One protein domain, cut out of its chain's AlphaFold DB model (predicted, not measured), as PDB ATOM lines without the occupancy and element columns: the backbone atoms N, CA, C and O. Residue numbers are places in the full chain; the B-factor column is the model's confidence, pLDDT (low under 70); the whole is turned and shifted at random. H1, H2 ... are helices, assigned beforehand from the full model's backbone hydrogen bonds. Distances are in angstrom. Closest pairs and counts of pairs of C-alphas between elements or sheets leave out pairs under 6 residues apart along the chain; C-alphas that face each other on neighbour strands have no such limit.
ATOM      1  N   ARG A  88      27.054 -25.380 -25.261       91.94
ATOM      2  CA  ARG A  88      27.916 -25.108 -24.105       91.94
ATOM      3  C   ARG A  88      28.421 -26.407 -23.477       91.94
ATOM      4  O   ARG A  88      27.674 -27.380 -23.458       91.94
ATOM      5  N   PRO A  89      29.639 -26.439 -22.918       95.62
ATOM      6  CA  PRO A  89      30.073 -27.565 -22.101       95.62
ATOM      7  C   PRO A  89      29.160 -27.753 -20.884       95.62
ATOM      8  O   PRO A  89      28.728 -26.776 -20.265       95.62
ATOM      9  N   THR A  90      28.884 -29.007 -20.527       96.06
ATOM     10  CA  THR A  90      28.177 -29.327 -19.283       96.06
ATOM     11  C   THR A  90      29.081 -29.049 -18.083       96.06
ATOM     12  O   THR A  90      30.245 -29.447 -18.078       96.06
ATOM     13  N   ASP A  91      28.546 -28.387 -17.060       95.25
ATOM     14  CA  ASP A  91      29.241 -28.113 -15.799       95.25
ATOM     15  C   ASP A  91      29.568 -29.413 -15.042       95.25
ATOM     16  O   ASP A  91      28.768 -30.351 -15.036       95.25
ATOM     17  N   ASP A  92      30.715 -29.479 -14.365       94.88
ATOM     18  CA  ASP A  92      31.154 -30.706 -13.685       94.88
ATOM     19  C   ASP A  92      30.227 -31.130 -12.542       94.88
ATOM     20  O   ASP A  92      30.050 -32.325 -12.302       94.88
ATOM     21  N   CYS A  93      29.590 -30.183 -11.849       93.19
ATOM     22  CA  CYS A  93      28.586 -30.514 -10.842       93.19
ATOM     23  C   CYS A  93      27.354 -31.143 -11.501       93.19
ATOM     24  O   CYS A  93      26.829 -32.136 -10.998       93.19
ATOM     25  N   ALA A  94      26.931 -30.619 -12.657       94.31
ATOM     26  CA  ALA A  94      25.843 -31.210 -13.426       94.31
ATOM     27  C   ALA A  94      26.203 -32.606 -13.954       94.31
ATOM     28  O   ALA A  94      25.379 -33.499 -13.796       94.31
ATOM     29  N   LYS A  95      27.424 -32.824 -14.471       95.62
ATOM     30  CA  LYS A  95      27.911 -34.156 -14.886       95.62
ATOM     31  C   LYS A  95      27.873 -35.159 -13.737       95.62
ATOM     32  O   LYS A  95      27.374 -36.263 -13.901       95.62
ATOM     33  N   LYS A  96      28.385 -34.779 -12.560       94.38
ATOM     34  CA  LYS A  96      28.398 -35.652 -11.376       94.38
ATOM     35  C   LYS A  96      26.984 -36.008 -10.939       94.38
ATOM     36  O   LYS A  96      26.702 -37.172 -10.690       94.38
ATOM     37  N   LEU A  97      26.086 -35.027 -10.864       93.94
ATOM     38  CA  LEU A  97      24.702 -35.270 -10.459       93.94
ATOM     39  C   LEU A  97      23.925 -36.092 -11.486       93.94
ATOM     40  O   LEU A  97      23.159 -36.961 -11.078       93.94
ATOM     41  N   SER A  98      24.113 -35.839 -12.785       95.56
ATOM     42  CA  SER A  98      23.477 -36.647 -13.825       95.56
ATOM     43  C   SER A  98      24.006 -38.073 -13.795       95.56
ATOM     44  O   SER A  98      23.213 -39.002 -13.778       95.56
ATOM     45  N   LEU A  99      25.324 -38.252 -13.667       95.81
ATOM     46  CA  LEU A  99      25.942 -39.568 -13.550       95.81
ATOM     47  C   LEU A  99      25.429 -40.327 -12.324       95.81
ATOM     48  O   LEU A  99      25.024 -41.473 -12.442       95.81
ATOM     49  N   TRP A 146      17.197 -29.353 -26.993       88.69
ATOM     50  CA  TRP A 146      17.292 -28.524 -25.801       88.69
ATOM     51  C   TRP A 146      18.646 -28.661 -25.109       88.69
ATOM     52  O   TRP A 146      19.251 -29.723 -25.035       88.69
ATOM     53  N   GLN A 147      19.109 -27.540 -24.561       91.81
ATOM     54  CA  GLN A 147      20.257 -27.490 -23.674       91.81
ATOM     55  C   GLN A 147      20.011 -26.440 -22.590       91.81
ATOM     56  O   GLN A 147      19.617 -25.299 -22.871       91.81
ATOM     57  N   CYS A 148      20.278 -26.788 -21.332       92.25
ATOM     58  CA  CYS A 148      20.212 -25.828 -20.243       92.25
ATOM     59  C   CYS A 148      21.273 -24.732 -20.424       92.25
ATOM     60  O   CYS A 148      22.474 -24.996 -20.402       92.25
ATOM     61  N   LYS A 149      20.848 -23.464 -20.486       91.00
ATOM     62  CA  LYS A 149      21.767 -22.320 -20.653       91.00
ATOM     63  C   LYS A 149      22.749 -22.117 -19.488       91.00
ATOM     64  O   LYS A 149      23.760 -21.435 -19.668       91.00
ATOM     65  N   ARG A 150      22.430 -22.653 -18.302       91.62
ATOM     66  CA  ARG A 150      23.215 -22.472 -17.071       91.62
ATOM     67  C   ARG A 150      24.259 -23.565 -16.879       91.62
ATOM     68  O   ARG A 150      25.410 -23.229 -16.646       91.62
ATOM     69  N   CYS A 151      23.861 -24.834 -16.946       94.31
ATOM     70  CA  CYS A 151      24.766 -25.953 -16.674       94.31
ATOM     71  C   CYS A 151      25.117 -26.800 -17.898       94.31
ATOM     72  O   CYS A 151      25.835 -27.774 -17.728       94.31
ATOM     73  N   GLY A 152      24.600 -26.495 -19.092       94.25
ATOM     74  CA  GLY A 152      24.942 -27.200 -20.332       94.25
ATOM     75  C   GLY A 152      24.355 -28.608 -20.486       94.25
ATOM     76  O   GLY A 152      24.527 -29.201 -21.545       94.25
ATOM     77  N   ILE A 153      23.627 -29.141 -19.497       94.62
ATOM     78  CA  ILE A 153      22.978 -30.455 -19.632       94.62
ATOM     79  C   ILE A 153      21.969 -30.435 -20.792       94.62
ATOM     80  O   ILE A 153      21.233 -29.456 -20.949       94.62
ATOM     81  N   MET A 154      21.962 -31.495 -21.599       93.50
ATOM     82  CA  MET A 154      21.118 -31.620 -22.798       93.50
ATOM     83  C   MET A 154      19.932 -32.567 -22.619       93.50
ATOM     84  O   MET A 154      19.032 -32.599 -23.445       93.50
ATOM     85  N   ASP A 155      19.922 -33.315 -21.524       92.38
ATOM     86  CA  ASP A 155      18.916 -34.332 -21.278       92.38
ATOM     87  C   ASP A 155      17.562 -33.706 -20.901       92.38
ATOM     88  O   ASP A 155      17.426 -33.019 -19.877       92.38
ATOM     89  N   GLU A 156      16.568 -33.959 -21.753       91.69
ATOM     90  CA  GLU A 156      15.214 -33.416 -21.670       91.69
ATOM     91  C   GLU A 156      14.510 -33.802 -20.361       91.69
ATOM     92  O   GLU A 156      13.666 -33.045 -19.880       91.69
ATOM     93  N   GLN A 157      14.906 -34.902 -19.703       92.50
ATOM     94  CA  GLN A 157      14.327 -35.298 -18.413       92.50
ATOM     95  C   GLN A 157      14.560 -34.247 -17.316       92.50
ATOM     96  O   GLN A 157      13.793 -34.140 -16.356       92.50
ATOM     97  N   TYR A 158      15.616 -33.435 -17.450       93.62
ATOM     98  CA  TYR A 158      15.903 -32.345 -16.522       93.62
ATOM     99  C   TYR A 158      15.221 -31.036 -16.899       93.62
ATOM    100  O   TYR A 158      15.309 -30.074 -16.124       93.62
ATOM    101  N   ARG A 159      14.548 -30.963 -18.047       92.69
ATOM    102  CA  ARG A 159      13.732 -29.812 -18.413       92.69
ATOM    103  C   ARG A 159      12.480 -29.788 -17.537       92.69
ATOM    104  O   ARG A 159      11.856 -30.804 -17.253       92.69
ATOM    105  N   VAL A 160      12.113 -28.606 -17.061       90.88
ATOM    106  CA  VAL A 160      10.859 -28.361 -16.347       90.88
ATOM    107  C   VAL A 160       9.822 -27.927 -17.387       90.88
ATOM    108  O   VAL A 160      10.004 -26.861 -17.995       90.88
ATOM    109  N   PRO A 161       8.749 -28.710 -17.602       87.50
ATOM    110  CA  PRO A 161       7.688 -28.358 -18.540       87.50
ATOM    111  C   PRO A 161       7.077 -26.992 -18.208       87.50
ATOM    112  O   PRO A 161       6.967 -26.609 -17.044       87.50
ATOM    113  N   GLY A 162       6.710 -26.221 -19.233       83.50
ATOM    114  CA  GLY A 162       6.049 -24.921 -19.059       83.50
ATOM    115  C   GLY A 162       6.943 -23.773 -18.564       83.50
ATOM    116  O   GLY A 162       6.484 -22.634 -18.472       83.50
ATOM    117  N   SER A 163       8.229 -24.008 -18.284       77.62
ATOM    118  CA  SER A 163       9.132 -22.923 -17.895       77.62
ATOM    119  C   SER A 163       9.490 -22.046 -19.102       77.62
ATOM    120  O   SER A 163      10.330 -22.406 -19.926       77.62
ATOM    121  N   ARG A 164       8.881 -20.854 -19.190       65.62
ATOM    122  CA  ARG A 164       9.212 -19.839 -20.217       65.62
ATOM    123  C   ARG A 164      10.657 -19.333 -20.097       65.62
ATOM    124  O   ARG A 164      11.251 -18.879 -21.070       65.62
ATOM    125  N   SER A 165      11.254 -19.436 -18.907       62.38
ATOM    126  CA  SER A 165      12.653 -19.083 -18.669       62.38
ATOM    127  C   SER A 165      13.564 -20.291 -18.892       62.38
ATOM    128  O   SER A 165      13.669 -21.173 -18.039       62.38
ATOM    129  N   ARG A 166      14.326 -20.276 -19.994       59.78
ATOM    130  CA  ARG A 166      15.340 -21.303 -20.323       59.78
ATOM    131  C   ARG A 166      16.412 -21.513 -19.230       59.78
ATOM    132  O   ARG A 166      17.146 -22.493 -19.291       59.78
ATOM    133  N   ALA A 167      16.523 -20.614 -18.245       55.41
ATOM    134  CA  ALA A 167      17.475 -20.710 -17.133       55.41
ATOM    135  C   ALA A 167      16.854 -21.203 -15.808       55.41
ATOM    136  O   ALA A 167      17.567 -21.793 -14.998       55.41
ATOM    137  N   ARG A 168      15.547 -20.993 -15.576       60.94
ATOM    138  CA  ARG A 168      14.837 -21.511 -14.382       60.94
ATOM    139  C   ARG A 168      14.191 -22.878 -14.611       60.94
ATOM    140  O   ARG A 168      13.744 -23.506 -13.659       60.94
ATOM    141  N   GLY A 169      14.173 -23.342 -15.855       82.12
ATOM    142  CA  GLY A 169      13.558 -24.602 -16.243       82.12
ATOM    143  C   GLY A 169      14.447 -25.841 -16.141       82.12
ATOM    144  O   GLY A 169      14.150 -26.796 -16.836       82.12
ATOM    145  N   CYS A 170      15.538 -25.852 -15.364       92.31
ATOM    146  CA  CYS A 170      16.375 -27.052 -15.212       92.31
ATOM    147  C   CYS A 170      16.332 -27.596 -13.781       92.31
ATOM    148  O   CYS A 170      16.695 -26.901 -12.825       92.31
ATOM    149  N   GLN A 171      15.937 -28.861 -13.641       93.38
ATOM    150  CA  GLN A 171      15.833 -29.552 -12.359       93.38
ATOM    151  C   GLN A 171      17.198 -29.704 -11.665       93.38
ATOM    152  O   GLN A 171      17.278 -29.515 -10.451       93.38
ATOM    153  N   LEU A 172      18.286 -29.951 -12.412       92.94
ATOM    154  CA  LEU A 172      19.638 -30.047 -11.839       92.94
ATOM    155  C   LEU A 172      20.094 -28.719 -11.232       92.94
ATOM    156  O   LEU A 172      20.515 -28.683 -10.079       92.94
ATOM    157  N   CYS A 173      19.946 -27.606 -11.957       91.69
ATOM    158  CA  CYS A 173      20.297 -26.289 -11.421       91.69
ATOM    159  C   CYS A 173      19.493 -25.939 -10.165       91.69
ATOM    160  O   CYS A 173      20.028 -25.304  -9.256       91.69
ATOM    161  N   ARG A 174      18.222 -26.359 -10.101       90.31
ATOM    162  CA  ARG A 174      17.376 -26.170  -8.918       90.31
ATOM    163  C   ARG A 174      17.882 -26.995  -7.732       90.31
ATOM    164  O   ARG A 174      18.011 -26.440  -6.646       90.31
ATOM    165  N   ARG A 175      18.220 -28.273  -7.935       89.19
ATOM    166  CA  ARG A 175      18.787 -29.140  -6.884       89.19
ATOM    167  C   ARG A 175      20.108 -28.594  -6.344       89.19
ATOM    168  O   ARG A 175      20.273 -28.525  -5.134       89.19
ATOM    169  N   VAL A 176      21.006 -28.137  -7.221       87.31
ATOM    170  CA  VAL A 176      22.277 -27.516  -6.807       87.31
ATOM    171  C   VAL A 176      22.037 -26.247  -5.988       87.31
ATOM    172  O   VAL A 176      22.699 -26.043  -4.977       87.31
ATOM    173  N   ALA A 177      21.085 -25.402  -6.396       87.00
ATOM    174  CA  ALA A 177      20.752 -24.191  -5.648       87.00
ATOM    175  C   ALA A 177      20.197 -24.504  -4.248       87.00
ATOM    176  O   ALA A 177      20.556 -23.823  -3.297       87.00
ATOM    177  N   ILE A 178      19.374 -25.552  -4.111       86.19
ATOM    178  CA  ILE A 178      18.862 -26.009  -2.808       86.19
ATOM    179  C   ILE A 178      19.999 -26.571  -1.946       86.19
ATOM    180  O   ILE A 178      20.109 -26.213  -0.780       86.19
ATOM    181  N   ALA A 179      20.867 -27.411  -2.519       82.81
ATOM    182  CA  ALA A 179      21.964 -28.053  -1.793       82.81
ATOM    183  C   ALA A 179      23.009 -27.059  -1.263       82.81
ATOM    184  O   ALA A 179      23.615 -27.302  -0.225       82.81
ATOM    185  N   ARG A 180      23.215 -25.929  -1.953       81.94
ATOM    186  CA  ARG A 180      24.095 -24.843  -1.480       81.94
ATOM    187  C   ARG A 180      23.462 -23.998  -0.364       81.94
ATOM    188  O   ARG A 180      24.145 -23.157   0.221       81.94
ATOM    189  N   GLY A 181      22.178 -24.222  -0.075       76.56
ATOM    190  CA  GLY A 181      21.373 -23.386   0.807       76.56
ATOM    191  C   GLY A 181      21.232 -21.952   0.279       76.56
ATOM    192  O   GLY A 181      21.823 -21.586  -0.741       76.56
ATOM    193  N   PRO A 182      20.469 -21.096   0.973       72.81
ATOM    194  CA  PRO A 182      20.532 -19.650   0.794       72.81
ATOM    195  C   PRO A 182      21.858 -19.104   1.362       72.81
ATOM    196  O   PRO A 182      21.861 -18.240   2.229       72.81
ATOM    197  N   SER A 183      23.000 -19.625   0.909       61.28
ATOM    198  CA  SER A 183      24.300 -19.040   1.232       61.28
ATOM    199  C   SER A 183      24.505 -17.805   0.359       61.28
ATOM    200  O   SER A 183      24.709 -17.906  -0.850       61.28
TER     201      SER A 183
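AT A GLANCE: This is residues 88 to 99 and 146 to 183 of the 195 residues of the protein "Hypothetical protein" of Alexandrium catenella (UniProt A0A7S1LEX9). This model has little regular structure: two short helices, H1 and H2, pack steeply on each other, and beside them the chain winds in loops through residues 146 to 170 with no named element. Residues 177 to 183, of which 177 to 179 belong to H2, stick out. The printed part has 50 residues, 17 of them in H1 and then H2, with no named strand; the class is all helix. It is compact, with a radius of gyration of the C-alphas of 10.4 A and spans of 27 by 21 by 17 A.

HOW THE PARTS SIT: Look first at H1, residues 92 to 99, then at H2, residues 171 to 179. They touch, and their closest C-alphas, those of Ala 94 and Leu 172, are 6.5 A apart. Their lines stand at a steep tilt of 66 degrees, opposite ways. In both, every O i to N i+4 pair is within hydrogen-bond range.

IN THESE COORDINATES: Find C-alpha 92 at (31.154, -30.706, -13.685); from there H1 runs 10.3 A to C-alpha 99. H2 runs 12.3 A from C-alpha 171 to C-alpha 179 at (21.964, -28.053, -1.793).

THE WHOLE: Residues 100 to 145 are not printed; C-alphas 99 and 146 are 18.6 A apart across this cut. Residues 164 to 168 and 183 have pLDDT under 70.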